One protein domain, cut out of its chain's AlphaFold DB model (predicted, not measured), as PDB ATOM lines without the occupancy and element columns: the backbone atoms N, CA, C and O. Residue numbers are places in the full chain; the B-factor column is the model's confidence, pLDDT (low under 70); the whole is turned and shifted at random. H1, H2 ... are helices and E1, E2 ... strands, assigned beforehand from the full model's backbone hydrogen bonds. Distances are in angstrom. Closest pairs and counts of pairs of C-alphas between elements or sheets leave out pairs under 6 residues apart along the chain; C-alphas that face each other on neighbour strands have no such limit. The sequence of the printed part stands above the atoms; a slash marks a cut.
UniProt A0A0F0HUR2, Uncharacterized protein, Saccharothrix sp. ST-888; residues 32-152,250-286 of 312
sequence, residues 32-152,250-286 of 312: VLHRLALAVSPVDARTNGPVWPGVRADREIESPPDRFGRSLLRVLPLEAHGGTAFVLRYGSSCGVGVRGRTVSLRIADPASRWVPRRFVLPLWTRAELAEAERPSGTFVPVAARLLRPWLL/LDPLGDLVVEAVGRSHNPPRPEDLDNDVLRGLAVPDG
ATOM      1  N   VAL A  32     -19.265   7.797 107.891       52.66
ATOM      2  CA  VAL A  32     -20.008   6.556 108.009       52.66
ATOM      3  C   VAL A  32     -20.157   6.195 109.485       52.66
ATOM      4  O   VAL A  32     -19.240   6.369 110.296       52.66
ATOM      5  N   LEU A  33     -21.297   5.595 109.834       54.31
ATOM      6  CA  LEU A  33     -21.599   4.987 111.141       54.31
ATOM      7  C   LEU A  33     -20.531   3.975 111.640       54.31
ATOM      8  O   LEU A  33     -20.619   3.513 112.781       54.31
ATOM      9  N   HIS A  34     -19.507   3.682 110.828       59.56
ATOM     10  CA  HIS A  34     -18.280   2.930 111.115       59.56
ATOM     11  C   HIS A  34     -17.512   3.415 112.357       59.56
ATOM     12  O   HIS A  34     -16.665   2.705 112.896       59.56
ATOM     13  N   ARG A  35     -17.782   4.635 112.843       80.38
ATOM     14  CA  ARG A  35     -17.140   5.164 114.059       80.38
ATOM     15  C   ARG A  35     -17.993   5.086 115.316       80.38
ATOM     16  O   ARG A  35     -17.455   5.376 116.377       80.38
ATOM     17  N   LEU A  36     -19.273   4.722 115.250       92.38
ATOM     18  CA  LEU A  36     -20.112   4.671 116.452       92.38
ATOM     19  C   LEU A  36     -19.670   3.513 117.356       92.38
ATOM     20  O   LEU A  36     -19.835   2.345 117.000       92.38
ATOM     21  N   ALA A  37     -19.143   3.852 118.531       95.00
ATOM     22  CA  ALA A  37     -18.790   2.888 119.566       95.00
ATOM     23  C   ALA A  37     -19.989   2.587 120.471       95.00
ATOM     24  O   ALA A  37     -20.256   1.427 120.770       95.00
ATOM     25  N   LEU A  38     -20.721   3.631 120.875       96.62
ATOM     26  CA  LEU A  38     -21.901   3.518 121.725       96.62
ATOM     27  C   LEU A  38     -22.833   4.714 121.513       96.62
ATOM     28  O   LEU A  38     -22.374   5.853 121.467       96.62
ATOM     29  N   ALA A  39     -24.133   4.460 121.431       96.56
ATOM     30  CA  ALA A  39     -25.180   5.458 121.591       96.56
ATOM     31  C   ALA A  39     -25.795   5.324 122.990       96.56
ATOM     32  O   ALA A  39     -26.017   4.212 123.461       96.56
ATOM     33  N   VAL A  40     -26.090   6.441 123.647       97.75
ATOM     34  CA  VAL A  40     -26.743   6.490 124.958       97.75
ATOM     35  C   VAL A  40     -28.036   7.282 124.818       97.75
ATOM     36  O   VAL A  40     -28.015   8.422 124.358       97.75
ATOM     37  N   SER A  41     -29.161   6.690 125.213       97.56
ATOM     38  CA  SER A  41     -30.481   7.324 125.157       97.56
ATOM     39  C   SER A  41     -31.219   7.107 126.478       97.56
ATOM     40  O   SER A  41     -31.921   6.107 126.634       97.56
ATOM     41  N   PRO A  42     -31.024   7.992 127.469       98.12
ATOM     42  CA  PRO A  42     -31.713   7.876 128.743       98.12
ATOM     43  C   PRO A  42     -33.215   8.114 128.585       98.12
ATOM     44  O   PRO A  42     -33.651   8.964 127.802       98.12
ATOM     45  N   VAL A  43     -34.005   7.391 129.369       98.00
ATOM     46  CA  VAL A  43     -35.465   7.519 129.402       98.00
ATOM     47  C   VAL A  43     -35.967   7.764 130.816       98.00
ATOM     48  O   VAL A  43     -35.313   7.413 131.794       98.00
ATOM     49  N   ASP A  44     -37.126   8.392 130.931       97.88
ATOM     50  CA  ASP A  44     -37.809   8.603 132.201       97.88
ATOM     51  C   ASP A  44     -38.355   7.272 132.738       97.88
ATOM     52  O   ASP A  44     -39.152   6.606 132.070       97.88
ATOM     53  N   ALA A  45     -37.975   6.908 133.967       97.19
ATOM     54  CA  ALA A  45     -38.491   5.727 134.656       97.19
ATOM     55  C   ALA A  45     -40.022   5.681 134.793       97.19
ATOM     56  O   ALA A  45     -40.590   4.594 134.858       97.19
ATOM     57  N   ARG A  46     -40.686   6.841 134.836       95.62
ATOM     58  CA  ARG A  46     -42.126   6.979 135.086       95.62
ATOM     59  C   ARG A  46     -42.947   7.096 133.816       95.62
ATOM     60  O   ARG A  46     -43.979   6.446 133.702       95.62
ATOM     61  N   THR A  47     -42.506   7.906 132.859       95.50
ATOM     62  CA  THR A  47     -43.265   8.117 131.614       95.50
ATOM     63  C   THR A  47     -42.816   7.211 130.470       95.50
ATOM     64  O   THR A  47     -43.496   7.153 129.448       95.50
ATOM     65  N   ASN A  48     -41.671   6.523 130.605       95.69
ATOM     66  CA  ASN A  48     -40.990   5.785 129.530       95.69
ATOM     67  C   ASN A  48     -40.635   6.659 128.303       95.69
ATOM     68  O   ASN A  48     -40.194   6.153 127.266       95.69
ATOM     69  N   GLY A  49     -40.836   7.974 128.417       96.12
ATOM     70  CA  GLY A  49     -40.488   8.966 127.418       96.12
ATOM     71  C   GLY A  49     -39.015   9.361 127.501       96.12
ATOM     72  O   GLY A  49     -38.293   8.940 128.408       96.12
ATOM     73  N   PRO A  50     -38.537  10.174 126.551       96.00
ATOM     74  CA  PRO A  50     -37.190  10.715 126.623       96.00
ATOM     75  C   PRO A  50     -37.042  11.628 127.849       96.00
ATOM     76  O   PRO A  50     -37.957  12.383 128.189       96.00
ATOM     77  N   VAL A  51     -35.878  11.586 128.501       95.25
ATOM     78  CA  VAL A  51     -35.565  12.516 129.600       95.25
ATOM     79  C   VAL A  51     -35.576  13.964 129.107       95.25
ATOM     80  O   VAL A  51     -35.290  14.235 127.945       95.25
ATOM     81  N   TRP A  52     -35.906  14.922 129.969       88.88
ATOM     82  CA  TRP A  52     -35.912  16.335 129.574       88.88
ATOM     83  C   TRP A  52     -34.504  16.867 129.254       88.88
ATOM     84  O   TRP A  52     -33.520  16.360 129.801       88.88
ATOM     85  N   PRO A  53     -34.394  17.940 128.441       87.69
ATOM     86  CA  PRO A  53     -33.120  18.608 128.197       87.69
ATOM     87  C   PRO A  53     -32.407  19.005 129.497       87.69
ATOM     88  O   PRO A  53     -33.038  19.413 130.482       87.69
ATOM     89  N   GLY A  54     -31.077  18.915 129.488       91.69
ATOM     90  CA  GLY A  54     -30.205  19.268 130.615       91.69
ATOM     91  C   GLY A  54     -29.490  18.080 131.262       91.69
ATOM     92  O   GLY A  54     -28.506  18.296 131.966       91.69
ATOM     93  N   VAL A  55     -29.916  16.847 130.965       96.56
ATOM     94  CA  VAL A  55     -29.127  15.646 131.275       96.56
ATOM     95  C   VAL A  55     -27.797  15.703 130.523       96.56
ATOM     96  O   VAL A  55     -27.737  16.124 129.369       96.56
ATOM     97  N   ARG A  56     -26.727  15.280 131.190       96.38
ATOM     98  CA  ARG A  56     -25.381  15.133 130.640       96.38
ATOM     99  C   ARG A  56     -24.999  13.664 130.662       96.38
ATOM    100  O   ARG A  56     -25.345  12.963 131.611       96.38
ATOM    101  N   ALA A  57     -24.294  13.224 129.628       96.69
ATOM    102  CA  ALA A  57     -23.627  11.936 129.609       96.69
ATOM    103  C   ALA A  57     -22.142  12.166 129.351       96.69
ATOM    104  O   ALA A  57     -21.761  12.789 128.358       96.69
ATOM    105  N   ASP A  58     -21.321  11.635 130.239       96.06
ATOM    106  CA  ASP A  58     -19.884  11.794 130.209       96.06
ATOM    107  C   ASP A  58     -19.201  10.428 130.272       96.06
ATOM    108  O   ASP A  58     -19.713   9.467 130.848       96.06
ATOM    109  N   ARG A  59     -18.017  10.337 129.677       95.19
ATOM    110  CA  ARG A  59     -17.114   9.202 129.801       95.19
ATOM    111  C   ARG A  59     -16.099   9.497 130.890       95.19
ATOM    112  O   ARG A  59     -15.433  10.531 130.864       95.19
ATOM    113  N   GLU A  60     -15.914   8.531 131.768       93.44
ATOM    114  CA  GLU A  60     -14.860   8.544 132.768       93.44
ATOM    115  C   GLU A  60     -13.581   7.930 132.179       93.44
ATOM    116  O   GLU A  60     -13.598   6.879 131.528       93.44
ATOM    117  N   ILE A  61     -12.464   8.632 132.349       89.38
ATOM    118  CA  ILE A  61     -11.138   8.220 131.898       89.38
ATOM    119  C   ILE A  61     -10.199   8.333 133.080       89.38
ATOM    120  O   ILE A  61     -10.000   9.417 133.623       89.38
ATOM    121  N   GLU A  62      -9.585   7.218 133.442       81.62
ATOM    122  CA  GLU A  62      -8.485   7.246 134.385       81.62
ATOM    123  C   GLU A  62      -7.282   7.926 133.722       81.62
ATOM    124  O   GLU A  62      -6.797   7.489 132.669       81.62
ATOM    125  N   SER A  63      -6.848   9.054 134.284       77.81
ATOM    126  CA  SER A  63      -5.624   9.704 133.824       77.81
ATOM    127  C   SER A  63      -4.425   8.923 134.353       77.81
ATOM    128  O   SER A  63      -4.483   8.412 135.468       77.81
ATOM    129  N   PRO A  64      -3.307   8.856 133.610       78.25
ATOM    130  CA  PRO A  64      -2.059   8.388 134.193       78.25
ATOM    131  C   PRO A  64      -1.773   9.156 135.492       78.25
ATOM    132  O   PRO A  64      -2.079  10.354 135.547       78.25
ATOM    133  N   PRO A  65      -1.191   8.504 136.511       77.44
ATOM    134  CA  PRO A  65      -0.806   9.201 137.724       77.44
ATOM    135  C   PRO A  65       0.111  10.377 137.377       77.44
ATOM    136  O   PRO A  65       1.017  10.256 136.546       77.44
ATOM    137  N   ASP A  66      -0.148  11.528 137.989       78.25
ATOM    138  CA  ASP A  66       0.709  12.697 137.853       78.25
ATOM    139  C   ASP A  66       2.098  12.442 138.476       78.25
ATOM    140  O   ASP A  66       2.387  11.384 139.041       78.25
ATOM    141  N   ARG A  67       2.991  13.435 138.410       83.44
ATOM    142  CA  ARG A  67       4.336  13.341 139.016       83.44
ATOM    143  C   ARG A  67       4.330  13.099 140.534       83.44
ATOM    144  O   ARG A  67       5.381  12.814 141.097       83.44
ATOM    145  N   PHE A  68       3.180  13.261 141.190       78.75
ATOM    146  CA  PHE A  68       2.963  13.012 142.612       78.75
ATOM    147  C   PHE A  68       2.226  11.689 142.868       78.75
ATOM    148  O   PHE A  68       1.818  11.432 143.998       78.75
ATOM    149  N   GLY A  69       2.047  10.851 141.842       73.94
ATOM    150  CA  GLY A  69       1.350   9.575 141.946       73.94
ATOM    151  C   GLY A  69      -0.174   9.698 141.998       73.94
ATOM    152  O   GLY A  69      -0.846   8.703 142.260       73.94
ATOM    153  N   ARG A  70      -0.748  10.886 141.767       71.50
ATOM    154  CA  ARG A  70      -2.199  11.103 141.814       71.50
ATOM    155  C   ARG A  70      -2.812  10.805 140.453       71.50
ATOM    156  O   ARG A  70      -2.575  11.529 139.489       71.50
ATOM    157  N   SER A  71      -3.609   9.745 140.376       70.56
ATOM    158  CA  SER A  71      -4.499   9.495 139.240       70.56
ATOM    159  C   SER A  71      -5.748  10.358 139.410       70.56
ATOM    160  O   SER A  71      -6.446  10.238 140.416       70.56
ATOM    161  N   LEU A  72      -6.002  11.272 138.470       74.81
ATOM    162  CA  LEU A  72      -7.236  12.060 138.452       74.81
ATOM    163  C   LEU A  72      -8.221  11.433 137.474       74.81
ATOM    164  O   LEU A  72      -7.897  11.198 136.302       74.81
ATOM    165  N   LEU A  73      -9.447  11.212 137.941       82.12
ATOM    166  CA  LEU A  73     -10.541  10.825 137.069       82.12
ATOM    167  C   LEU A  73     -10.882  12.012 136.170       82.12
ATOM    168  O   LEU A  73     -11.325  13.063 136.628       82.12
ATOM    169  N   ARG A  74     -10.663  11.858 134.867       85.88
ATOM    170  CA  ARG A  74     -11.053  12.859 133.883       85.88
ATOM    171  C   ARG A  74     -12.410  12.494 133.311       85.88
ATOM    172  O   ARG A  74     -12.593  11.412 132.761       85.88
ATOM    173  N   VAL A  75     -13.335  13.437 133.386       90.62
ATOM    174  CA  VAL A  75     -14.681  13.308 132.831       90.62
ATOM    175  C   VAL A  75     -14.722  14.043 131.490       90.62
ATOM    176  O   VAL A  75     -14.384  15.225 131.415       90.62
ATOM    177  N   LEU A  76     -15.058  13.333 130.411       92.31
ATOM    178  CA  LEU A  76     -15.187  13.899 129.066       92.31
ATOM    179  C   LEU A  76     -16.636  13.809 128.582       92.31
ATOM    180  O   LEU A  76     -17.158  12.695 128.532       92.31
ATOM    181  N   PRO A  77     -17.259  14.914 128.144       94.31
ATOM    182  CA  PRO A  77     -18.620  14.861 127.631       94.31
ATOM    183  C   PRO A  77     -18.699  14.020 126.358       94.31
ATOM    184  O   PRO A  77     -17.815  14.085 125.496       94.31
ATOM    185  N   LEU A  78     -19.770  13.236 126.235       94.38
ATOM    186  CA  LEU A  78     -20.134  12.601 124.970       94.38
ATOM    187  C   LEU A  78     -20.676  13.655 123.991       94.38
ATOM    188  O   LEU A  78     -21.162  14.716 124.387       94.38
ATOM    189  N   GLU A  79     -20.618  13.348 122.695       93.31
ATOM    190  CA  GLU A  79     -21.218  14.192 121.658       93.31
ATOM    191  C   GLU A  79     -22.746  14.122 121.792       93.31
ATOM    192  O   GLU A  79     -23.344  13.055 121.645       93.31
ATOM    193  N   ALA A  80     -23.382  15.251 122.105       92.62
ATOM    194  CA  ALA A  80     -24.832  15.340 122.202       92.62
ATOM    195  C   ALA A  80     -25.464  15.376 120.802       92.62
ATOM    196  O   ALA A  80     -25.091  16.189 119.958       92.62
ATOM    197  N   HIS A  81     -26.459  14.522 120.576       88.62
ATOM    198  CA  HIS A  81     -27.281  14.497 119.372       88.62
ATOM    199  C   HIS A  81     -28.738  14.767 119.736       88.62
ATOM    200  O   HIS A  81     -29.438  13.924 120.296       88.62
ATOM    201  N   GLY A  82     -29.208  15.963 119.392       84.56
ATOM    202  CA  GLY A  82     -30.514  16.431 119.841       84.56
ATOM    203  C   GLY A  82     -30.537  16.692 121.350       84.56
ATOM    204  O   GLY A  82     -29.504  16.922 121.972       84.56
ATOM    205  N   GLY A  83     -31.734  16.702 121.940       81.06
ATOM    206  CA  GLY A  83     -31.901  17.060 123.353       81.06
ATOM    207  C   GLY A  83     -31.594  15.942 124.354       81.06
ATOM    208  O   GLY A  83     -31.464  16.236 125.540       81.06
ATOM    209  N   THR A  84     -31.546  14.677 123.915       87.69
ATOM    210  CA  THR A  84     -31.686  13.514 124.820       87.69
ATOM    211  C   THR A  84     -30.860  12.287 124.424       87.69
ATOM    212  O   THR A  84     -30.931  11.264 125.105       87.69
ATOM    213  N   ALA A  85     -30.086  12.360 123.340       94.12
ATOM    214  CA  ALA A  85     -29.212  11.276 122.907       94.12
ATOM    215  C   ALA A  85     -27.754  11.732 122.895       94.12
ATOM    216  O   ALA A  85     -27.446  12.891 122.621       94.12
ATOM    217  N   PHE A  86     -26.854  10.800 123.178       95.88
ATOM    218  CA  PHE A  86     -25.419  11.038 123.235       95.88
ATOM    219  C   PHE A  86     -24.698   9.939 122.469       95.88
ATOM    220  O   PHE A  86     -25.137   8.788 122.476       95.88
ATOM    221  N   VAL A  87     -23.584  10.265 121.823       95.38
ATOM    222  CA  VAL A  87     -22.763   9.272 121.134       95.38
ATOM    223  C   VAL A  87     -21.321   9.320 121.598       95.38
ATOM    224  O   VAL A  87     -20.735  10.366 121.880       95.38
ATOM    225  N   LEU A  88     -20.736   8.133 121.624       94.75
ATOM    226  CA  LEU A  88     -19.318   7.902 121.773       94.75
ATOM    227  C   LEU A  88     -18.800   7.304 120.471       94.75
ATOM    228  O   LEU A  88     -19.314   6.293 119.985       94.75
ATOM    229  N   ARG A  89     -17.748   7.912 119.922       93.38
ATOM    230  CA  ARG A  89     -17.104   7.448 118.694       93.38
ATOM    231  C   ARG A  89     -15.741   6.819 118.964       93.38
ATOM    232  O   ARG A  89     -15.013   7.219 119.875       93.38
ATOM    233  N   TYR A  90     -15.353   5.869 118.123       91.56
ATOM    234  CA  TYR A  90     -13.963   5.460 117.974       91.56
ATOM    235  C   TYR A  90     -13.161   6.622 117.384       91.56
ATOM    236  O   TYR A  90     -13.513   7.165 116.337       91.56
ATOM    237  N   GLY A  91     -12.068   7.005 118.046       81.12
ATOM    238  CA  GLY A  91     -11.230   8.130 117.623       81.12
ATOM    239  C   GLY A  91      -9.747   7.792 117.646       81.12
ATOM    240  O   GLY A  91      -9.277   7.007 118.472       81.12
ATOM    241  N   SER A  92      -9.000   8.393 116.719       57.41
ATOM    242  CA  SER A  92      -7.579   8.106 116.514       57.41
ATOM    243  C   SER A  92      -6.615   9.111 117.147       57.41
ATOM    244  O   SER A  92      -5.480   8.710 117.373       57.41
ATOM    245  N   SER A  93      -6.994  10.347 117.504       50.66
ATOM    246  CA  SER A  93      -5.955  11.350 117.844       50.66
ATOM    247  C   SER A  93      -6.315  12.495 118.802       50.66
ATOM    248  O   SER A  93      -5.414  12.981 119.472       50.66
ATOM    249  N   CYS A  94      -7.576  12.911 118.955       53.47
ATOM    250  CA  CYS A  94      -7.905  14.125 119.734       53.47
ATOM    251  C   CYS A  94      -8.380  13.864 121.178       53.47
ATOM    252  O   CYS A  94      -9.000  14.726 121.788       53.47
ATOM    253  N   GLY A  95      -8.157  12.665 121.724       63.69
ATOM    254  CA  GLY A  95      -8.505  12.320 123.115       63.69
ATOM    255  C   GLY A  95     -10.000  12.140 123.427       63.69
ATOM    256  O   GLY A  95     -10.323  11.582 124.468       63.69
ATOM    257  N   VAL A  96     -10.906  12.539 122.528       67.50
ATOM    258  CA  VAL A  96     -12.369  12.416 122.717       67.50
ATOM    259  C   VAL A  96     -12.881  10.996 122.424       67.50
ATOM    260  O   VAL A  96     -13.851  10.535 123.018       67.50
ATOM    261  N   GLY A  97     -12.208  10.255 121.540       80.25
ATOM    262  CA  GLY A  97     -12.638   8.911 121.148       80.25
ATOM    263  C   GLY A  97     -12.244   7.803 122.127       80.25
ATOM    264  O   GLY A  97     -11.294   7.934 122.906       80.25
ATOM    265  N   VAL A  98     -12.952   6.676 122.063       87.31
ATOM    266  CA  VAL A  98     -12.629   5.470 122.844       87.31
ATOM    267  C   VAL A  98     -11.666   4.552 122.089       87.31
ATOM    268  O   VAL A  98     -11.724   4.438 120.865       87.31
ATOM    269  N   ARG A  99     -10.750   3.917 122.827       84.06
ATOM    270  CA  ARG A  99      -9.827   2.880 122.323       84.06
ATOM    271  C   ARG A  99      -9.930   1.561 123.095       84.06
ATOM    272  O   ARG A  99      -9.515   0.530 122.581       84.06
ATOM    273  N   GLY A 100     -10.456   1.605 124.319       85.06
ATOM    274  CA  GLY A 100     -10.623   0.437 125.175       85.06
ATOM    275  C   GLY A 100     -11.775  -0.467 124.737       85.06
ATOM    276  O   GLY A 100     -12.630  -0.079 123.940       85.06
ATOM    277  N   ARG A 101     -11.786  -1.679 125.299       93.12
ATOM    278  CA  ARG A 101     -12.884  -2.649 125.161       93.12
ATOM    279  C   ARG A 101     -14.017  -2.404 126.151       93.12
ATOM    280  O   ARG A 101     -15.068  -2.998 125.992       93.12
ATOM    281  N   THR A 102     -13.791  -1.544 127.136       95.50
ATOM    282  CA  THR A 102     -14.738  -1.188 128.189       95.50
ATOM    283  C   THR A 102     -14.802   0.327 128.276       95.50
ATOM    284  O   THR A 102     -13.803   1.012 128.023       95.50
ATOM    285  N   VAL A 103     -15.973   0.853 128.613       95.81
ATOM    286  CA  VAL A 103     -16.170   2.266 128.915       95.81
ATOM    287  C   VAL A 103     -16.860   2.413 130.262       95.81
ATOM    288  O   VAL A 103     -17.803   1.681 130.560       95.81
ATOM    289  N   SER A 104     -16.383   3.375 131.046       96.75
ATOM    290  CA  SER A 104     -17.077   3.877 132.226       96.75
ATOM    291  C   SER A 104     -17.822   5.148 131.838       96.75
ATOM    292  O   SER A 104     -17.246   6.049 131.220       96.75
ATOM    293  N   LEU A 105     -19.110   5.201 132.144       97.38
ATOM    294  CA  LEU A 105     -19.997   6.309 131.818       97.38
ATOM    295  C   LEU A 105     -20.620   6.872 133.077       97.38
ATOM    296  O   LEU A 105     -20.897   6.147 134.028       97.38
ATOM    297  N   ARG A 106     -20.944   8.152 133.009       97.00
ATOM    298  CA  ARG A 106     -21.707   8.868 134.011       97.00
ATOM    299  C   ARG A 106     -22.841   9.608 133.333       97.00
ATOM    300  O   ARG A 106     -22.641  10.234 132.299       97.00
ATOM    301  N   ILE A 107     -24.024   9.537 133.921       97.81
ATOM    302  CA  ILE A 107     -25.202  10.272 133.477       97.81
ATOM    303  C   ILE A 107     -25.703  11.078 134.661       97.81
ATOM    304  O   ILE A 107     -25.929  10.517 135.730       97.81
ATOM    305  N   ALA A 108     -25.854  12.385 134.488       97.12
ATOM    306  CA  ALA A 108     -26.232  13.286 135.571       97.12
ATOM    307  C   ALA A 108     -27.162  14.395 135.077       97.12
ATOM    308  O   ALA A 108     -27.076  14.828 133.930       97.12
ATOM    309  N   ASP A 109     -28.024  14.891 135.960       97.00
ATOM    310  CA  ASP A 109     -28.819  16.097 135.732       97.00
ATOM    311  C   ASP A 109     -28.419  17.161 136.757       97.00
ATOM    312  O   ASP A 109     -28.743  17.012 137.934       97.00
ATOM    313  N   PRO A 110     -27.749  18.254 136.345       95.31
ATOM    314  CA  PRO A 110     -27.369  19.333 137.256       95.31
ATOM    315  C   PRO A 110     -28.553  20.001 137.966       95.31
ATOM    316  O   PRO A 110     -28.361  20.659 138.981       95.31
ATOM    317  N   ALA A 111     -29.772  19.855 137.432       96.62
ATOM    318  CA  ALA A 111     -30.993  20.359 138.051       96.62
ATOM    319  C   ALA A 111     -31.622  19.374 139.057       96.62
ATOM    320  O   ALA A 111     -32.698  19.657 139.580       96.62
ATOM    321  N   SER A 112     -30.994  18.219 139.312       96.75
ATOM    322  CA  SER A 112     -31.444  17.188 140.260       96.75
ATOM    323  C   SER A 112     -32.866  16.662 140.016       96.75
ATOM    324  O   SER A 112     -33.527  16.189 140.947       96.75
ATOM    325  N   ARG A 113     -33.373  16.733 138.776       97.88
ATOM    326  CA  ARG A 113     -34.671  16.139 138.401       97.88
ATOM    327  C   ARG A 113     -34.547  14.640 138.182       97.88
ATOM    328  O   ARG A 113     -35.530  13.926 138.336       97.88
ATOM    329  N   TRP A 114     -33.347  14.168 137.866       98.12
ATOM    330  CA  TRP A 114     -33.026  12.765 137.643       98.12
ATOM    331  C   TRP A 114     -31.889  12.337 138.557       98.12
ATOM    332  O   TRP A 114     -30.926  13.085 138.732       98.12
ATOM    333  N   VAL A 115     -31.986  11.133 139.114       97.81
ATOM    334  CA  VAL A 115     -30.908  10.577 139.936       97.81
ATOM    335  C   VAL A 115     -29.722  10.219 139.035       97.81
ATOM    336  O   VAL A 115     -29.927   9.526 138.030       97.81
ATOM    337  N   PRO A 116     -28.497  10.677 139.353       97.94
ATOM    338  CA  PRO A 116     -27.316  10.324 138.582       97.94
ATOM    339  C   PRO A 116     -27.058   8.815 138.579       97.94
ATOM    340  O   PRO A 116     -27.409   8.102 139.520       97.94
ATOM    341  N   ARG A 117     -26.423   8.321 137.515       98.06
ATOM    342  CA  ARG A 117     -26.052   6.906 137.362       98.06
ATOM    343  C   ARG A 117     -24.654   6.774 136.782       98.06
ATOM    344  O   ARG A 117     -24.263   7.574 135.930       98.06
ATOM    345  N   ARG A 118     -23.919   5.752 137.217       97.38
ATOM    346  CA  ARG A 118     -22.612   5.382 136.665       97.38
ATOM    347  C   ARG A 118     -22.673   3.964 136.138       97.38
ATOM    348  O   ARG A 118     -23.208   3.088 136.805       97.38
ATOM    349  N   PHE A 119     -22.124   3.745 134.954       98.12
ATOM    350  CA  PHE A 119     -22.130   2.447 134.295       98.12
ATOM    351  C   PHE A 119     -20.726   2.037 133.907       98.12
ATOM    352  O   PHE A 119     -19.934   2.876 133.481       98.12
ATOM    353  N   VAL A 120     -20.457   0.739 133.953       97.38
ATOM    354  CA  VAL A 120     -19.332   0.129 133.251       97.38
ATOM    355  C   VAL A 120     -19.877  -0.900 132.275       97.38
ATOM    356  O   VAL A 120     -20.703  -1.736 132.641       97.38
ATOM    357  N   LEU A 121     -19.448  -0.826 131.016       97.56
ATOM    358  CA  LEU A 121     -19.890  -1.776 130.002       97.56
ATOM    359  C   LEU A 121     -18.818  -2.075 128.952       97.56
ATOM    360  O   LEU A 121     -18.060  -1.181 128.557       97.56
ATOM    361  N   PRO A 122     -18.752  -3.326 128.472       97.88
ATOM    362  CA  PRO A 122     -17.949  -3.694 127.320       97.88
ATOM    363  C   PRO A 122     -18.536  -3.123 126.016       97.88
ATOM    364  O   PRO A 122     -19.748  -3.050 125.823       97.88
ATOM    365  N   LEU A 123     -17.655  -2.767 125.086       96.75
ATOM    366  CA  LEU A 123     -17.964  -2.228 123.765       96.75
ATOM    367  C   LEU A 123     -17.682  -3.251 122.657       96.75
ATOM    368  O   LEU A 123     -16.810  -4.115 122.784       96.75
ATOM    369  N   TRP A 124     -18.379  -3.096 121.531       95.88
ATOM    370  CA  TRP A 124     -18.013  -3.720 120.258       95.88
ATOM    371  C   TRP A 124     -16.743  -3.086 119.718       95.88
ATOM    372  O   TRP A 124     -16.780  -1.952 119.260       95.88
ATOM    373  N   THR A 125     -15.624  -3.801 119.762       93.56
ATOM    374  CA  THR A 125     -14.323  -3.266 119.368       93.56
ATOM    375  C   THR A 125     -14.323  -2.770 117.925       93.56
ATOM    376  O   THR A 125     -15.016  -3.291 117.053       93.56
ATOM    377  N   ARG A 126     -13.452  -1.799 117.638       91.44
ATOM    378  CA  ARG A 126     -13.268  -1.289 116.274       91.44
ATOM    379  C   ARG A 126     -12.941  -2.397 115.264       91.44
ATOM    380  O   ARG A 126     -13.358  -2.299 114.118       91.44
ATOM    381  N   ALA A 127     -12.199  -3.425 115.680       91.75
ATOM    382  CA  ALA A 127     -11.868  -4.561 114.825       91.75
ATOM    383  C   ALA A 127     -13.098  -5.431 114.520       91.75
ATOM    384  O   ALA A 127     -13.306  -5.778 113.365       91.75
ATOM    385  N   GLU A 128     -13.935  -5.725 115.524       93.44
ATOM    386  CA  GLU A 128     -15.196  -6.458 115.327       93.44
ATOM    387  C   GLU A 128     -16.139  -5.700 114.376       93.44
ATOM    388  O   GLU A 128     -16.726  -6.306 113.486       93.44
ATOM    389  N   LEU A 129     -16.246  -4.373 114.517       92.75
ATOM    390  CA  LEU A 129     -17.081  -3.553 113.631       92.75
ATOM    391  C   LEU A 129     -16.530  -3.483 112.201       92.75
ATOM    392  O   LEU A 129     -17.290  -3.633 111.252       92.75
ATOM    393  N   ALA A 130     -15.215  -3.328 112.040       90.94
ATOM    394  CA  ALA A 130     -14.586  -3.334 110.721       90.94
ATOM    395  C   ALA A 130     -14.717  -4.696 110.016       90.94
ATOM    396  O   ALA A 130     -14.843  -4.747 108.795       90.94
ATOM    397  N   GLU A 131     -14.698  -5.805 110.766       91.88
ATOM    398  CA  GLU A 131     -14.985  -7.133 110.215       91.88
ATOM    399  C   GLU A 131     -16.443  -7.239 109.764       91.88
ATOM    400  O   GLU A 131     -16.708  -7.701 108.660       91.88
ATOM    401  N   ALA A 132     -17.383  -6.764 110.586       90.62
ATOM    402  CA  ALA A 132     -18.817  -6.784 110.304       90.62
ATOM    403  C   ALA A 132     -19.229  -5.975 109.060       90.62
ATOM    404  O   ALA A 132     -20.316  -6.182 108.527       90.62
ATOM    405  N   GLU A 133     -18.379  -5.052 108.613       87.88
ATOM    406  CA  GLU A 133     -18.573  -4.239 107.408       87.88
ATOM    407  C   GLU A 133     -18.088  -4.933 106.129       87.88
ATOM    408  O   GLU A 133     -18.402  -4.486 105.024       87.88
ATOM    409  N   ARG A 134     -17.334  -6.032 106.250       90.25
ATOM    410  CA  ARG A 134     -16.930  -6.830 105.090       90.25
ATOM    411  C   ARG A 134     -18.139  -7.571 104.512       90.25
ATOM    412  O   ARG A 134     -19.023  -7.960 105.269       90.25
ATOM    413  N   PRO A 135     -18.148  -7.889 103.204       91.25
ATOM    414  CA  PRO A 135     -19.239  -8.653 102.588       91.25
ATOM    415  C   PRO A 135     -19.518 -10.015 103.244       91.25
ATOM    416  O   PRO A 135     -20.644 -10.497 103.202       91.25
ATOM    417  N   SER A 136     -18.501 -10.639 103.848       92.25
ATOM    418  CA  SER A 136     -18.602 -11.907 104.583       92.25
ATOM    419  C   SER A 136     -18.794 -11.735 106.096       92.25
ATOM    420  O   SER A 136     -18.912 -12.729 106.811       92.25
ATOM    421  N   GLY A 137     -18.751 -10.499 106.595       89.81
ATOM    422  CA  GLY A 137     -18.839 -10.180 108.012       89.81
ATOM    423  C   GLY A 137     -20.255 -10.340 108.554       89.81
ATOM    424  O   GLY A 137     -21.244 -10.112 107.860       89.81
ATOM    425  N   THR A 138     -20.372 -10.704 109.832       92.94
ATOM    426  CA  THR A 138     -21.672 -10.673 110.516       92.94
ATOM    427  C   THR A 138     -21.995  -9.234 110.901       92.94
ATOM    428  O   THR A 138     -21.387  -8.695 111.822       92.94
ATOM    429  N   PHE A 139     -22.953  -8.622 110.204       92.88
ATOM    430  CA  PHE A 139     -23.413  -7.254 110.455       92.88
ATOM    431  C   PHE A 139     -23.739  -7.011 111.938       92.88
ATOM    432  O   PHE A 139     -24.435  -7.819 112.550       92.88
ATOM    433  N   VAL A 140     -23.277  -5.888 112.506       94.38
ATOM    434  CA  VAL A 140     -23.615  -5.458 113.876       94.38
ATOM    435  C   VAL A 140     -24.600  -4.282 113.817       94.38
ATOM    436  O   VAL A 140     -24.205  -3.156 113.477       94.38
ATOM    437  N   PRO A 141     -25.880  -4.483 114.176       93.88
ATOM    438  CA  PRO A 141     -26.875  -3.422 114.131       93.88
ATOM    439  C   PRO A 141     -26.552  -2.317 115.142       93.88
ATOM    440  O   PRO A 141     -25.932  -2.542 116.181       93.88
ATOM    441  N   VAL A 142     -27.013  -1.095 114.866       92.00
ATOM    442  CA  VAL A 142     -26.857   0.050 115.787       92.00
ATOM    443  C   VAL A 142     -27.488  -0.235 117.153       92.00
ATOM    444  O   VAL A 142     -26.929   0.156 118.171       92.00
ATOM    445  N   ALA A 143     -28.599  -0.973 117.191       94.62
ATOM    446  CA  ALA A 143     -29.263  -1.347 118.437       94.62
ATOM    447  C   ALA A 143     -28.394  -2.235 119.356       94.62
ATOM    448  O   ALA A 143     -28.528  -2.132 120.567       94.62
ATOM    449  N   ALA A 144     -27.432  -3.007 118.824       96.88
ATOM    450  CA  ALA A 144     -26.445  -3.744 119.635       96.88
ATOM    451  C   ALA A 144     -25.371  -2.833 120.270       96.88
ATOM    452  O   ALA A 144     -24.511  -3.283 121.028       96.88
ATOM    453  N   ARG A 145     -25.386  -1.541 119.923       96.50
ATOM    454  CA  ARG A 145     -24.502  -0.483 120.427       96.50
ATOM    455  C   ARG A 145     -25.307   0.627 121.108       96.50
ATOM    456  O   ARG A 145     -24.834   1.759 121.185       96.50
ATOM    457  N   LEU A 146     -26.525   0.331 121.559       97.31
ATOM    458  CA  LEU A 146     -27.391   1.268 122.264       97.31
ATOM    459  C   LEU A 146     -27.420   0.931 123.756       97.31
ATOM    460  O   LEU A 146     -27.750  -0.184 124.139       97.31
ATOM    461  N   LEU A 147     -27.134   1.922 124.595       98.06
ATOM    462  CA  LEU A 147     -27.407   1.905 126.025       98.06
ATOM    463  C   LEU A 147     -28.647   2.763 126.290       98.06
ATOM    464  O   LEU A 147     -28.656   3.960 125.992       98.06
ATOM    465  N   ARG A 148     -29.690   2.170 126.871       97.88
ATOM    466  CA  ARG A 148     -30.947   2.860 127.181       97.88
ATOM    467  C   ARG A 148     -31.233   2.784 128.684       97.88
ATOM    468  O   ARG A 148     -31.934   1.884 129.108       97.88
ATOM    469  N   PRO A 149     -30.654   3.656 129.522       98.25
ATOM    470  CA  PRO A 149     -30.894   3.614 130.961       98.25
ATOM    471  C   PRO A 149     -32.180   4.361 131.331       98.25
ATOM    472  O   PRO A 149     -32.423   5.464 130.841       98.25
ATOM    473  N   TRP A 150     -32.975   3.809 132.248       98.38
ATOM    474  CA  TRP A 150     -34.080   4.527 132.879       98.38
ATOM    475  C   TRP A 150     -33.508   5.358 134.029       98.38
ATOM    476  O   TRP A 150     -32.825   4.834 134.918       98.38
ATOM    477  N   LEU A 151     -33.748   6.664 133.996       98.38
ATOM    478  CA  LEU A 151     -33.375   7.567 135.074       98.38
ATOM    479  C   LEU A 151     -34.540   7.704 136.045       98.38
ATOM    480  O   LEU A 151     -35.668   8.013 135.652       98.38
ATOM    481  N   LEU A 152     -34.252   7.464 137.322       98.25
ATOM    482  CA  LEU A 152     -35.244   7.548 138.385       98.25
ATOM    483  C   LEU A 152     -35.514   9.010 138.763       98.25
ATOM    484  O   LEU A 152     -34.606   9.842 138.645       98.25
ATOM    485  N   LEU A 250     -14.562  18.500 143.687       75.00
ATOM    486  CA  LEU A 250     -14.724  18.722 142.259       75.00
ATOM    487  C   LEU A 250     -15.432  17.550 141.557       75.00
ATOM    488  O   LEU A 250     -15.945  17.744 140.454       75.00
ATOM    489  N   ASP A 251     -15.518  16.375 142.188       84.31
ATOM    490  CA  ASP A 251     -16.266  15.212 141.714       84.31
ATOM    491  C   ASP A 251     -17.318  14.714 142.734       84.31
ATOM    492  O   ASP A 251     -17.155  13.670 143.373       84.31
ATOM    493  N   PRO A 252     -18.478  15.394 142.835       86.50
ATOM    494  CA  PRO A 252     -19.547  15.004 143.751       86.50
ATOM    495  C   PRO A 252     -20.180  13.640 143.440       86.50
ATOM    496  O   PRO A 252     -20.990  13.182 144.241       86.50
ATOM    497  N   LEU A 253     -19.860  13.016 142.301       91.31
ATOM    498  CA  LEU A 253     -20.402  11.727 141.862       91.31
ATOM    499  C   LEU A 253     -19.344  10.610 141.906       91.31
ATOM    500  O   LEU A 253     -19.619   9.497 141.457       91.31
ATOM    501  N   GLY A 254     -18.142  10.885 142.424       87.81
ATOM    502  CA  GLY A 254     -17.020   9.943 142.426       87.81
ATOM    503  C   GLY A 254     -17.267   8.667 143.238       87.81
ATOM    504  O   GLY A 254     -16.731   7.612 142.900       87.81
ATOM    505  N   ASP A 255     -18.131   8.738 144.252       87.56
ATOM    506  CA  ASP A 255     -18.525   7.625 145.124       87.56
ATOM    507  C   ASP A 255     -19.871   6.988 144.760       87.56
ATOM    508  O   ASP A 255     -20.327   6.062 145.427       87.56
ATOM    509  N   LEU A 256     -20.523   7.467 143.698       92.19
ATOM    510  CA  LEU A 256     -21.716   6.816 143.182       92.19
ATOM    511  C   LEU A 256     -21.342   5.424 142.659       92.19
ATOM    512  O   LEU A 256     -20.419   5.288 141.853       92.19
ATOM    513  N   VAL A 257     -22.065   4.397 143.103       93.19
ATOM    514  CA  VAL A 257     -21.784   3.002 142.740       93.19
ATOM    515  C   VAL A 257     -21.879   2.796 141.228       93.19
ATOM    516  O   VAL A 257     -22.797   3.290 140.568       93.19
ATOM    517  N   VAL A 258     -20.909   2.061 140.685       94.31
ATOM    518  CA  VAL A 258     -20.812   1.753 139.257       94.31
ATOM    519  C   VAL A 258     -21.629   0.503 138.945       94.31
ATOM    520  O   VAL A 258     -21.385  -0.568 139.488       94.31
ATOM    521  N   GLU A 259     -22.584   0.631 138.033       96.69
ATOM    522  CA  GLU A 259     -23.478  -0.449 137.624       96.69
ATOM    523  C   GLU A 259     -22.899  -1.188 136.409       96.69
ATOM    524  O   GLU A 259     -22.676  -0.597 135.347       96.69
ATOM    525  N   ALA A 260     -22.647  -2.490 136.548       96.81
ATOM    526  CA  ALA A 260     -22.137  -3.310 135.455       96.81
ATOM    527  C   ALA A 260     -23.260  -3.676 134.475       96.81
ATOM    528  O   ALA A 260     -24.268  -4.269 134.857       96.81
ATOM    529  N   VAL A 261     -23.075  -3.352 133.195       97.75
ATOM    530  CA  VAL A 261     -24.004  -3.714 132.116       97.75
ATOM    531  C   VAL A 261     -23.289  -4.648 131.148       97.75
ATOM    532  O   VAL A 261     -22.168  -4.378 130.719       97.75
ATOM    533  N   GLY A 262     -23.931  -5.767 130.809       96.88
ATOM    534  CA  GLY A 262     -23.401  -6.723 129.839       96.88
ATOM    535  C   GLY A 262     -23.297  -6.133 128.430       96.88
ATOM    536  O   GLY A 262     -23.996  -5.184 128.077       96.88
ATOM    537  N   ARG A 263     -22.432  -6.712 127.589       96.44
ATOM    538  CA  ARG A 263     -22.422  -6.372 126.156       96.44
ATOM    539  C   ARG A 263     -23.735  -6.844 125.543       96.44
ATOM    540  O   ARG A 263     -24.075  -8.010 125.716       96.44
ATOM    541  N   SER A 264     -24.403  -5.995 124.769       97.06
ATOM    542  CA  SER A 264     -25.562  -6.434 123.988       97.06
ATOM    543  C   SER A 264     -25.165  -7.498 122.955       97.06
ATOM    544  O   SER A 264     -24.060  -7.478 122.398       97.06
ATOM    545  N   HIS A 265     -26.077  -8.434 122.711       97.81
ATOM    546  CA  HIS A 265     -25.956  -9.477 121.707       97.81
ATOM    547  C   HIS A 265     -26.001  -8.909 120.277       97.81
ATOM    548  O   HIS A 265     -26.383  -7.764 120.036       97.81
ATOM    549  N   ASN A 266     -25.616  -9.736 119.300       95.62
ATOM    550  CA  ASN A 266     -25.791  -9.448 117.879       95.62
ATOM    551  C   ASN A 266     -26.581 -10.582 117.194       95.62
ATOM    552  O   ASN A 266     -26.016 -11.665 117.024       95.62
ATOM    553  N   PRO A 267     -27.851 -10.358 116.798       95.00
ATOM    554  CA  PRO A 267     -28.652  -9.148 117.033       95.00
ATOM    555  C   PRO A 267     -28.999  -8.949 118.524       95.00
ATOM    556  O   PRO A 267     -28.932  -9.915 119.292       95.00
ATOM    557  N   PRO A 268     -29.365  -7.721 118.945       95.56
ATOM    558  CA  PRO A 268     -29.719  -7.440 120.329       95.56
ATOM    559  C   PRO A 268     -31.001  -8.176 120.711       95.56
ATOM    560  O   PRO A 268     -31.950  -8.246 119.924       95.56
ATOM    561  N   ARG A 269     -31.035  -8.695 121.934       97.19
ATOM    562  CA  ARG A 269     -32.236  -9.283 122.528       97.19
ATOM    563  C   ARG A 269     -33.013  -8.219 123.311       97.19
ATOM    564  O   ARG A 269     -32.408  -7.221 123.708       97.19
ATOM    565  N   PRO A 270     -34.325  -8.395 123.559       95.94
ATOM    566  CA  PRO A 270     -35.095  -7.447 124.364       95.94
ATOM    567  C   PRO A 270     -34.429  -7.122 125.708       95.94
ATOM    568  O   PRO A 270     -34.313  -5.949 126.057       95.94
ATOM    569  N   GLU A 271     -33.890  -8.130 126.398       96.88
ATOM    570  CA  GLU A 271     -33.220  -7.976 127.691       96.88
ATOM    571  C   GLU A 271     -31.918  -7.160 127.641       96.88
ATOM    572  O   GLU A 271     -31.492  -6.618 128.658       96.88
ATOM    573  N   ASP A 272     -31.287  -7.002 126.474       96.50
ATOM    574  CA  ASP A 272     -30.087  -6.164 126.354       96.50
ATOM    575  C   ASP A 272     -30.412  -4.676 126.514       96.50
ATOM    576  O   ASP A 272     -29.579  -3.892 126.966       96.50
ATOM    577  N   LEU A 273     -31.623  -4.287 126.107       96.06
ATOM    578  CA  LEU A 273     -32.102  -2.907 126.112       96.06
ATOM    579  C   LEU A 273     -33.091  -2.638 127.239       96.06
ATOM    580  O   LEU A 273     -33.449  -1.483 127.455       96.06
ATOM    581  N   ASP A 274     -33.551  -3.687 127.913       97.19
ATOM    582  CA  ASP A 274     -34.607  -3.655 128.909       97.19
ATOM    583  C   ASP A 274     -34.366  -4.753 129.958       97.19
ATOM    584  O   ASP A 274     -34.820  -5.888 129.829       97.19
ATOM    585  N   ASN A 275     -33.603  -4.418 130.995       97.50
ATOM    586  CA  ASN A 275     -33.325  -5.306 132.123       97.50
ATOM    587  C   ASN A 275     -33.328  -4.535 133.445       97.50
ATOM    588  O   ASN A 275     -33.321  -3.301 133.470       97.50
ATOM    589  N   ASP A 276     -33.293  -5.274 134.551       97.75
ATOM    590  CA  ASP A 276     -33.370  -4.710 135.897       97.75
ATOM    591  C   ASP A 276     -32.231  -3.738 136.217       97.75
ATOM    592  O   ASP A 276     -32.467  -2.741 136.903       97.75
ATOM    593  N   VAL A 277     -31.021  -3.953 135.684       97.81
ATOM    594  CA  VAL A 277     -29.924  -2.987 135.836       97.81
ATOM    595  C   VAL A 277     -30.293  -1.701 135.113       97.81
ATOM    596  O   VAL A 277     -30.357  -0.651 135.739       97.81
ATOM    597  N   LEU A 278     -30.634  -1.747 133.823       98.25
ATOM    598  CA  LEU A 278     -30.996  -0.548 133.059       98.25
ATOM    599  C   LEU A 278     -32.213   0.179 133.636       98.25
ATOM    600  O   LEU A 278     -32.240   1.409 133.602       98.25
ATOM    601  N   ARG A 279     -33.165  -0.537 134.238       98.00
ATOM    602  CA  ARG A 279     -34.332   0.042 134.918       98.00
ATOM    603  C   ARG A 279     -34.042   0.631 136.304       98.00
ATOM    604  O   ARG A 279     -34.892   1.325 136.862       98.00
ATOM    605  N   GLY A 280     -32.861   0.362 136.863       96.62
ATOM    606  CA  GLY A 280     -32.519   0.726 138.240       96.62
ATOM    607  C   GLY A 280     -33.283  -0.094 139.287       96.62
ATOM    608  O   GLY A 280     -33.464   0.377 140.406       96.62
ATOM    609  N   LEU A 281     -33.759  -1.285 138.911       96.75
ATOM    610  CA  LEU A 281     -34.453  -2.243 139.776       96.75
ATOM    611  C   LEU A 281     -33.481  -3.210 140.456       96.75
ATOM    612  O   LEU A 281     -33.744  -3.649 141.570       96.75
ATOM    613  N   ALA A 282     -32.373  -3.544 139.793       96.38
ATOM    614  CA  ALA A 282     -31.322  -4.354 140.393       96.38
ATOM    615  C   ALA A 282     -30.590  -3.530 141.458       96.38
ATOM    616  O   ALA A 282     -30.178  -2.398 141.192       96.38
ATOM    617  N   VAL A 283     -30.409  -4.099 142.648       94.31
ATOM    618  CA  VAL A 283     -29.516  -3.546 143.670       94.31
ATOM    619  C   VAL A 283     -28.078  -3.852 143.228       94.31
ATOM    620  O   VAL A 283     -27.763  -5.027 143.055       94.31
ATOM    621  N   PRO A 284     -27.226  -2.841 142.974       92.62
ATOM    622  CA  PRO A 284     -25.861  -3.080 142.526       92.62
ATOM    623  C   PRO A 284     -25.045  -3.805 143.593       92.62
ATOM    624  O   PRO A 284     -25.292  -3.635 144.790       92.62
ATOM    625  N   ASP A 285     -24.025  -4.541 143.155       90.62
ATOM    626  CA  ASP A 285     -23.015  -5.084 144.060       90.62
ATOM    627  C   ASP A 285     -22.396  -3.958 144.903       90.62
ATOM    628  O   ASP A 285     -22.216  -2.829 144.437       90.62
ATOM    629  N   GLY A 286     -22.084  -4.269 146.162       89.31
ATOM    630  CA  GLY A 286     -21.591  -3.282 147.122       89.31
ATOM    631  C   GLY A 286     -22.688  -2.458 147.792       89.31
ATOM    632  O   GLY A 286     -22.385  -1.408 148.338       89.31
TER     633      GLY A 286
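Overview. This is residues 32 to 152 and 250 to 286 of the 312 residues of an uncharacterized protein of Saccharothrix sp. ST-888 (UniProt A0A0F0HUR2). There is little regular structure: two sheets, E3 E2 E6 E7 E8, mixed, and E1 E5 E4, antiparallel, form a sandwich among loops and short helices. Of 158 printed residues, 60 are in named elements, class mixed, in the order E1 to E7, H1, H2, E8, H3, H4. The whole is compact, radius of gyration of the C-alphas 16.0 A, spanning 48 by 47 by 32 A.

Arrangement. E1, residues 36-40, is antiparallel to E5, residues 85-89, with N 37 and O 88 2.8 A apart. H2, residues 142-145, stands at that sheet's level. In H1, residues 126-132, every O i to N i+4 pair is within hydrogen-bond range.

Along the chain. E2 is residues 56-62, E3 73-77, E4 79-81, E6 102-108, E7 117-122, E8 258-260, H3 270-273 and H4 276-279. C-alpha 36 is at (-20.112, 4.671, 116.452), C-alpha 279 at (-34.332, 0.042, 134.918).

Size, cuts and confidence. Across the cut, C-alphas 152 and 250 are 23.7 A apart. Links E1 to E2 and E5 to E6 are long; pLDDT is under 70 at residues 32-34 and 92-96.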